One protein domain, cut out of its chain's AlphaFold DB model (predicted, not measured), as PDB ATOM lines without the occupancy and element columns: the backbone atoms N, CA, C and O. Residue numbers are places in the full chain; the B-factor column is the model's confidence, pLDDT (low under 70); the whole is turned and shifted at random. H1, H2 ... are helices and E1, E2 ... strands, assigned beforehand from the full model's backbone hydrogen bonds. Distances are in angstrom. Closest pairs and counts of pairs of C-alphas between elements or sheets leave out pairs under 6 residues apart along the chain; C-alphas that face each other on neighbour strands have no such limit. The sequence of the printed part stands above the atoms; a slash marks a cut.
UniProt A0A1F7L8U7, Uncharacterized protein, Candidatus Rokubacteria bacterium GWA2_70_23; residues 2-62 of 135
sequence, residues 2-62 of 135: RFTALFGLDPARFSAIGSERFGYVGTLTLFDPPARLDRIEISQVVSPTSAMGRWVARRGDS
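Overview. This is residues 2 to 62 of the 135 residues of an uncharacterized protein of Candidatus Rokubacteria bacterium GWA2_70_23 (UniProt A0A1F7L8U7). A narrow, strongly twisted sheet of three strands forms the middle of this domain, with a short helix set off near each end. H1 is off the end where E1 begins and E2 ends, and H2 lies beyond the opposite end, just after E3, where it only grazes the sheet; the two helices have no contact with each other. The printed part has 61 residues, with two named helices and three named strands in the order H1, E1, E2, E3, H2, and its class is mixed, helices and strands. The sheet runs E1, E2, E3 and is antiparallel throughout. The whole is loose, with a radius of gyration of the C-alphas of 13.2 A, and elongated, spanning 35 by 23 by 15 A.

Arrangement. The inner strand is E2, residues 24 to 30. Its neighbour E1, residues 14 to 19, is an edge strand and antiparallel to it at 150 degrees; N 17 and O 26 are 2.9 A apart, and N 26 and O 17 are 2.8 A apart, both within hydrogen-bond range. The other edge strand is E3, residues 39 to 45, antiparallel to E2 at 166 degrees, with N 42 and O 27 at 2.8 A and N 44 and O 25 at 2.7 A, within hydrogen-bond range. E1 and E2 form a hairpin, and so do E2 and E3; the three strands are a meander, each the antiparallel neighbour of the one before. The sheet's C-alphas lie up to 5.2 A off their best plane. H2, residues 51 to 59, is on the sheet but only grazes it, with its residues 51 to 57. Its closest C-alphas to E3 are those of Gly 53 and Val 45, 5.7 A apart; to E2, those of Met 52 and Tyr 24, 7.9 A apart. H1, residues 2 to 7, is only just not on the sheet, with 4 pairs of C-alphas within 10 A, and it is apart from E2, E3 and H2. In H1 every O i to N i+4 pair is within hydrogen-bond range; in H2, 4 of 5 are.

Along the chain. From first to last C-alpha, E1 measures 16.6 A, E2 18.5 A and E3 18.8 A; H2 measures 12.3 A and H1 8.8 A. H1 begins at C-alpha 2, (278.272, 221.650, 178.741). E3 ends at C-alpha 45, (291.808, 236.062, 178.136), and H2 ends at C-alpha 59, (282.999, 241.804, 170.447).

Size, cuts and confidence. The two C-alphas farthest apart are those of Ala 35 and Arg 58, at 36.7 A. The printed part has no cut. The links E1 to E2 and E3 to H2 are tight, those from H1 to E1 and E2 to E3 are short, and there is no long link. The mean pLDDT of the printed part is 91.9, that of H1 is 78, and no printed residue is under 70.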
ATOM      1  N   ARG A   2     279.444 221.472 179.635       71.38
ATOM      2  CA  ARG A   2     278.272 221.650 178.741       71.38
ATOM      3  C   ARG A   2     278.576 221.288 177.277       71.38
ATOM      4  O   ARG A   2     277.708 220.762 176.597       71.38
ATOM      5  N   PHE A   3     279.811 221.515 176.819       72.31
ATOM      6  CA  PHE A   3     280.250 221.243 175.441       72.31
ATOM      7  C   PHE A   3     280.411 219.749 175.127       72.31
ATOM      8  O   PHE A   3     280.012 219.324 174.049       72.31
ATOM      9  N   THR A   4     280.931 218.944 176.062       77.00
ATOM     10  CA  THR A   4     281.021 217.480 175.890       77.00
ATOM     11  C   THR A   4     279.655 216.858 175.671       77.00
ATOM     12  O   THR A   4     279.482 216.095 174.732       77.00
ATOM     13  N   ALA A   5     278.672 217.231 176.492       82.12
ATOM     14  CA  ALA A   5     277.304 216.748 176.354       82.12
ATOM     15  C   ALA A   5     276.640 217.252 175.062       82.12
ATOM     16  O   ALA A   5     275.989 216.476 174.374       82.12
ATOM     17  N   LEU A   6     276.825 218.533 174.715       84.25
ATOM     18  CA  LEU A   6     276.201 219.136 173.533       84.25
ATOM     19  C   LEU A   6     276.701 218.527 172.215       84.25
ATOM     20  O   LEU A   6     275.909 218.328 171.301       84.25
ATOM     21  N   PHE A   7     278.002 218.250 172.117       82.19
ATOM     22  CA  PHE A   7     278.643 217.776 170.887       82.19
ATOM     23  C   PHE A   7     279.048 216.294 170.934       82.19
ATOM     24  O   PHE A   7     279.697 215.816 170.011       82.19
ATOM     25  N   GLY A   8     278.697 215.566 172.000       85.38
ATOM     26  CA  GLY A   8     279.076 214.160 172.175       85.38
ATOM     27  C   GLY A   8     280.593 213.937 172.243       85.38
ATOM     28  O   GLY A   8     281.086 212.933 171.736       85.38
ATOM     29  N   LEU A   9     281.345 214.882 172.818       85.75
ATOM     30  CA  LEU A   9     282.811 214.822 172.848       85.75
ATOM     31  C   LEU A   9     283.308 213.932 173.988       85.75
ATOM     32  O   LEU A   9     282.823 214.022 175.117       85.75
ATOM     33  N   ASP A  10     284.338 213.144 173.694       87.44
ATOM     34  CA  ASP A  10     285.029 212.294 174.659       87.44
ATOM     35  C   ASP A  10     285.779 213.156 175.702       87.44
ATOM     36  O   ASP A  10     286.703 213.900 175.344       87.44
ATOM     37  N   PRO A  11     285.414 213.078 176.997       84.56
ATOM     38  CA  PRO A  11     286.038 213.877 178.051       84.56
ATOM     39  C   PRO A  11     287.526 213.558 178.255       84.56
ATOM     40  O   PRO A  11     288.244 214.394 178.800       84.56
ATOM     41  N   ALA A  12     288.021 212.407 177.787       87.88
ATOM     42  CA  ALA A  12     289.439 212.058 177.847       87.88
ATOM     43  C   ALA A  12     290.291 212.773 176.777       87.88
ATOM     44  O   ALA A  12     291.518 212.687 176.802       87.88
ATOM     45  N   ARG A  13     289.666 213.488 175.830       89.56
ATOM     46  CA  ARG A  13     290.346 214.185 174.717       89.56
ATOM     47  C   ARG A  13     290.543 215.681 174.957       89.56
ATOM     48  O   ARG A  13     290.816 216.431 174.018       89.56
ATOM     49  N   PHE A  14     290.403 216.118 176.206       90.38
ATOM     50  CA  PHE A  14     290.625 217.500 176.605       90.38
ATOM     51  C   PHE A  14     292.090 217.732 176.957       90.38
ATOM     52  O   PHE A  14     292.722 216.906 177.612       90.38
ATOM     53  N   SER A  15     292.618 218.881 176.549       91.44
ATOM     54  CA  SER A  15     293.945 219.340 176.945       91.44
ATOM     55  C   SER A  15     293.853 220.747 177.520       91.44
ATOM     56  O   SER A  15     293.086 221.577 177.021       91.44
ATOM     57  N   ALA A  16     294.599 221.008 178.591       93.19
ATOM     58  CA  ALA A  16     294.793 222.363 179.085       93.19
ATOM     59  C   ALA A  16     295.741 223.102 178.137       93.19
ATOM     60  O   ALA A  16     296.762 222.558 177.722       93.19
ATOM     61  N   ILE A  17     295.404 224.347 177.812       93.50
ATOM     62  CA  ILE A  17     296.223 225.206 176.960       93.50
ATOM     63  C   ILE A  17     296.468 226.547 177.625       93.50
ATOM     64  O   ILE A  17     295.668 227.029 178.426       93.50
ATOM     65  N   GLY A  18     297.568 227.179 177.250       93.44
ATOM     66  CA  GLY A  18     297.866 228.538 177.653       93.44
ATOM     67  C   GLY A  18     298.987 229.116 176.814       93.44
ATOM     68  O   GLY A  18     299.820 228.393 176.270       93.44
ATOM     69  N   SER A  19     298.992 230.435 176.701       92.56
ATOM     70  CA  SER A  19     300.066 231.171 176.058       92.56
ATOM     71  C   SER A  19     300.253 232.501 176.760       92.56
ATOM     72  O   SER A  19     299.362 233.350 176.733       92.56
ATOM     73  N   GLU A  20     301.431 232.706 177.340       91.75
ATOM     74  CA  GLU A  20     301.830 234.011 177.868       91.75
ATOM     75  C   GLU A  20     301.952 235.034 176.730       91.75
ATOM     76  O   GLU A  20     301.353 236.106 176.795       91.75
ATOM     77  N   ARG A  21     302.605 234.644 175.622       89.31
ATOM     78  CA  ARG A  21     302.751 235.460 174.403       89.31
ATOM     79  C   ARG A  21     301.413 236.008 173.898       89.31
ATOM     80  O   ARG A  21     301.337 237.169 173.502       89.31
ATOM     81  N   PHE A  22     300.365 235.182 173.883       91.81
ATOM     82  CA  PHE A  22     299.039 235.581 173.393       91.81
ATOM     83  C   PHE A  22     298.049 235.960 174.502       91.81
ATOM     84  O   PHE A  22     296.955 236.449 174.208       91.81
ATOM     85  N   GLY A  23     298.442 235.809 175.765       95.25
ATOM     86  CA  GLY A  23     297.685 236.256 176.925       95.25
ATOM     87  C   GLY A  23     296.382 235.500 177.157       95.25
ATOM     88  O   GLY A  23     295.361 236.141 177.419       95.25
ATOM     89  N   TYR A  24     296.401 234.170 177.054       96.12
ATOM     90  CA  TYR A  24     295.238 233.333 177.362       96.12
ATOM     91  C   TYR A  24     295.605 232.071 178.148       96.12
ATOM     92  O   TYR A  24     296.714 231.549 178.040       96.12
ATOM     93  N   VAL A  25     294.628 231.557 178.890       97.00
ATOM     94  CA  VAL A  25     294.565 230.175 179.391       97.00
ATOM     95  C   VAL A  25     293.311 229.521 178.826       97.00
ATOM     96  O   VAL A  25     292.432 230.218 178.326       97.00
ATOM     97  N   GLY A  26     293.189 228.202 178.861       94.19
ATOM     98  CA  GLY A  26     291.998 227.572 178.316       94.19
ATOM     99  C   GLY A  26     292.046 226.062 178.263       94.19
ATOM    100  O   GLY A  26     292.891 225.404 178.869       94.19
ATOM    101  N   THR A  27     291.118 225.521 177.488       93.75
ATOM    102  CA  THR A  27     291.069 224.102 177.174       93.75
ATOM    103  C   THR A  27     290.748 223.906 175.705       93.75
ATOM    104  O   THR A  27     290.001 224.686 175.117       93.75
ATOM    105  N   LEU A  28     291.298 222.855 175.115       92.25
ATOM    106  CA  LEU A  28     290.877 222.376 173.808       92.25
ATOM    107  C   LEU A  28     290.328 220.967 173.900       92.25
ATOM    108  O   LEU A  28     290.713 220.202 174.784       92.25
ATOM    109  N   THR A  29     289.454 220.630 172.961       92.56
ATOM    110  CA  THR A  29     288.929 219.279 172.787       92.56
ATOM    111  C   THR A  29     289.314 218.760 171.419       92.56
ATOM    112  O   THR A  29     288.902 219.329 170.410       92.56
ATOM    113  N   LEU A  30     290.079 217.672 171.392       92.75
ATOM    114  CA  LEU A  30     290.441 216.967 170.166       92.75
ATOM    115  C   LEU A  30     289.309 216.031 169.742       92.75
ATOM    116  O   LEU A  30     288.743 215.318 170.572       92.75
ATOM    117  N   PHE A  31     289.010 215.992 168.447       91.94
ATOM    118  CA  PHE A  31     287.933 215.147 167.934       91.94
ATOM    119  C   PHE A  31     288.388 213.725 167.638       91.94
ATOM    120  O   PHE A  31     287.732 212.798 168.098       91.94
ATOM    121  N   ASP A  32     289.514 213.537 166.944       91.88
ATOM    122  CA  ASP A  32     289.996 212.213 166.515       91.88
ATOM    123  C   ASP A  32     291.531 212.045 166.625       91.88
ATOM    124  O   ASP A  32     292.222 211.805 165.635       91.88
ATOM    125  N   PRO A  33     292.127 212.215 167.820       91.50
ATOM    126  CA  PRO A  33     293.566 212.061 167.990       91.50
ATOM    127  C   PRO A  33     293.975 210.576 168.109       91.50
ATOM    128  O   PRO A  33     293.297 209.813 168.799       91.50
ATOM    129  N   PRO A  34     295.134 210.156 167.563       93.38
ATOM    130  CA  PRO A  34     296.121 210.962 166.837       93.38
ATOM    131  C   PRO A  34     295.872 211.047 165.319       93.38
ATOM    132  O   PRO A  34     296.694 211.625 164.618       93.38
ATOM    133  N   ALA A  35     294.785 210.465 164.801       93.81
ATOM    134  CA  ALA A  35     294.540 210.366 163.362       93.81
ATOM    135  C   ALA A  35     294.343 211.735 162.685       93.81
ATOM    136  O   ALA A  35     294.765 211.920 161.544       93.81
ATOM    137  N   ARG A  36     293.719 212.698 163.379       92.50
ATOM    138  CA  ARG A  36     293.445 214.054 162.883       92.50
ATOM    139  C   ARG A  36     293.616 215.111 163.973       92.50
ATOM    140  O   ARG A  36     293.339 214.865 165.146       92.50
ATOM    141  N   LEU A  37     294.007 216.317 163.561       94.25
ATOM    142  CA  LEU A  37     294.218 217.481 164.432       94.25
ATOM    143  C   LEU A  37     293.025 218.463 164.430       94.25
ATOM    144  O   LEU A  37     293.180 219.674 164.595       94.25
ATOM    145  N   ASP A  38     291.805 217.951 164.283       93.12
ATOM    146  CA  ASP A  38     290.599 218.770 164.417       93.12
ATOM    147  C   ASP A  38     290.243 218.981 165.889       93.12
ATOM    148  O   ASP A  38     290.236 218.039 166.694       93.12
ATOM    149  N   ARG A  39     289.948 220.234 166.244       93.19
ATOM    150  CA  ARG A  39     289.652 220.627 167.622       93.19
ATOM    151  C   ARG A  39     288.867 221.923 167.714       93.19
ATOM    152  O   ARG A  39     288.915 222.762 166.816       93.19
ATOM    153  N   ILE A  40     288.221 222.106 168.859       92.56
ATOM    154  CA  ILE A  40     287.732 223.408 169.321       92.56
ATOM    155  C   ILE A  40     288.590 223.840 170.503       92.56
ATOM    156  O   ILE A  40     288.843 223.045 171.407       92.56
ATOM    157  N   GLU A  41     289.007 225.103 170.497       93.62
ATOM    158  CA  GLU A  41     289.721 225.743 171.600       93.62
ATOM    159  C   GLU A  41     288.787 226.746 172.291       93.62
ATOM    160  O   GLU A  41     288.170 227.589 171.638       93.62
ATOM    161  N   ILE A  42     288.676 226.650 173.617       93.12
ATOM    162  CA  ILE A  42     288.008 227.635 174.468       93.12
ATOM    163  C   ILE A  42     289.093 228.357 175.259       93.12
ATOM    164  O   ILE A  42     289.737 227.769 176.131       93.12
ATOM    165  N   SER A  43     289.277 229.638 174.955       95.00
ATOM    166  CA  SER A  43     290.311 230.482 175.551       95.00
ATOM    167  C   SER A  43     289.693 231.551 176.444       95.00
ATOM    168  O   SER A  43     288.828 232.314 176.021       95.00
ATOM    169  N   GLN A  44     290.191 231.641 177.670       96.19
ATOM    170  CA  GLN A  44     289.961 232.744 178.584       96.19
ATOM    171  C   GLN A  44     291.132 233.725 178.489       96.19
ATOM    172  O   GLN A  44     292.289 233.370 178.724       96.19
ATOM    173  N   VAL A  45     290.822 234.979 178.162       96.88
ATOM    174  CA  VAL A  45     291.808 236.062 178.136       96.88
ATOM    175  C   VAL A  45     292.305 236.339 179.552       96.88
ATOM    176  O   VAL A  45     291.511 236.549 180.466       96.88
ATOM    177  N   VAL A  46     293.626 236.417 179.703       97.06
ATOM    178  CA  VAL A  46     294.293 236.864 180.939       97.06
ATOM    179  C   VAL A  46     295.118 238.137 180.742       97.06
ATOM    180  O   VAL A  46     295.558 238.736 181.716       97.06
ATOM    181  N   SER A  47     295.291 238.593 179.496       96.69
ATOM    182  CA  SER A  47     295.931 239.874 179.179       96.69
ATOM    183  C   SER A  47     295.005 240.759 178.336       96.69
ATOM    184  O   SER A  47     294.835 240.508 177.138       96.69
ATOM    185  N   PRO A  48     294.420 241.826 178.913       94.75
ATOM    186  CA  PRO A  48     293.543 242.749 178.184       94.75
ATOM    187  C   PRO A  48     294.237 243.465 177.020       94.75
ATOM    188  O   PRO A  48     293.591 243.871 176.053       94.75
ATOM    189  N   THR A  49     295.561 243.617 177.097       95.62
ATOM    190  CA  THR A  49     296.360 244.289 176.070       95.62
ATOM    191  C   THR A  49     296.729 243.366 174.912       95.62
ATOM    192  O   THR A  49     297.181 243.872 173.885       95.62
ATOM    193  N   SER A  50     296.503 242.048 175.009       95.69
ATOM    194  CA  SER A  50     296.776 241.098 173.924       95.69
ATOM    195  C   SER A  50     295.817 241.269 172.739       95.69
ATOM    196  O   SER A  50     294.791 241.949 172.823       95.69
ATOM    197  N   ALA A  51     296.133 240.656 171.593       93.69
ATOM    198  CA  ALA A  51     295.250 240.691 170.423       93.69
ATOM    199  C   ALA A  51     293.854 240.111 170.731       93.69
ATOM    200  O   ALA A  51     292.845 240.717 170.357       93.69
ATOM    201  N   MET A  52     293.807 238.999 171.472       95.56
ATOM    202  CA  MET A  52     292.568 238.361 171.918       95.56
ATOM    203  C   MET A  52     291.849 239.215 172.971       95.56
ATOM    204  O   MET A  52     290.638 239.398 172.871       95.56
ATOM    205  N   GLY A  53     292.577 239.832 173.910       96.31
ATOM    206  CA  GLY A  53     291.979 240.737 174.898       96.31
ATOM    207  C   GLY A  53     291.304 241.950 174.266       96.31
ATOM    208  O   GLY A  53     290.140 242.240 174.547       96.31
ATOM    209  N   ARG A  54     291.970 242.588 173.299       96.62
ATOM    210  CA  ARG A  54     291.375 243.681 172.516       96.62
ATOM    211  C   ARG A  54     290.172 243.227 171.684       96.62
ATOM    212  O   ARG A  54     289.293 244.042 171.413       96.62
ATOM    213  N   TRP A  55     290.142 241.978 171.219       96.06
ATOM    214  CA  TRP A  55     288.994 241.428 170.495       96.06
ATOM    215  C   TRP A  55     287.788 241.251 171.413       96.06
ATOM    216  O   TRP A  55     286.725 241.789 171.107       96.06
ATOM    217  N   VAL A  56     287.965 240.554 172.539       96.44
ATOM    218  CA  VAL A  56     286.893 240.281 173.507       96.44
ATOM    219  C   VAL A  56     286.310 241.585 174.047       96.44
ATOM    220  O   VAL A  56     285.094 241.735 174.066       96.44
ATOM    221  N   ALA A  57     287.142 242.587 174.349       97.12
ATOM    222  CA  ALA A  57     286.665 243.905 174.778       97.12
ATOM    223  C   ALA A  57     285.742 244.595 173.751       97.12
ATOM    224  O   ALA A  57     284.892 245.394 174.129       97.12
ATOM    225  N   ARG A  58     285.901 244.305 172.450       97.12
ATOM    226  CA  ARG A  58     285.086 244.899 171.376       97.12
ATOM    227  C   ARG A  58     283.894 244.054 170.947       97.12
ATOM    228  O   ARG A  58     282.926 244.617 170.450       97.12
ATOM    229  N   ARG A  59     283.992 242.726 171.027       96.56
ATOM    230  CA  ARG A  59     282.999 241.804 170.447       96.56
ATOM    231  C   ARG A  59     282.347 240.851 171.446       96.56
ATOM    232  O   ARG A  59     281.404 240.167 171.066       96.56
ATOM    233  N   GLY A  60     282.826 240.810 172.687       96.69
ATOM    234  CA  GLY A  60     282.446 239.800 173.669       96.69
ATOM    235  C   GLY A  60     282.879 238.391 173.258       96.69
ATOM    236  O   GLY A  60     283.680 238.199 172.331       96.69
ATOM    237  N   ASP A  61     282.327 237.404 173.959       94.19
ATOM    238  CA  ASP A  61     282.573 235.987 173.706       94.19
ATOM    239  C   ASP A  61     282.083 235.606 172.305       94.19
ATOM    240  O   ASP A  61     280.910 235.750 171.962       94.19
ATOM    241  N   SER A  62     283.010 235.166 171.456       95.00
ATOM    242  CA  SER A  62     282.757 234.934 170.034       95.00
ATOM    243  C   SER A  62     283.838 234.049 169.412       95.00
ATOM    244  O   SER A  62     284.896 233.825 170.003       95.00
TER     245      SER A  62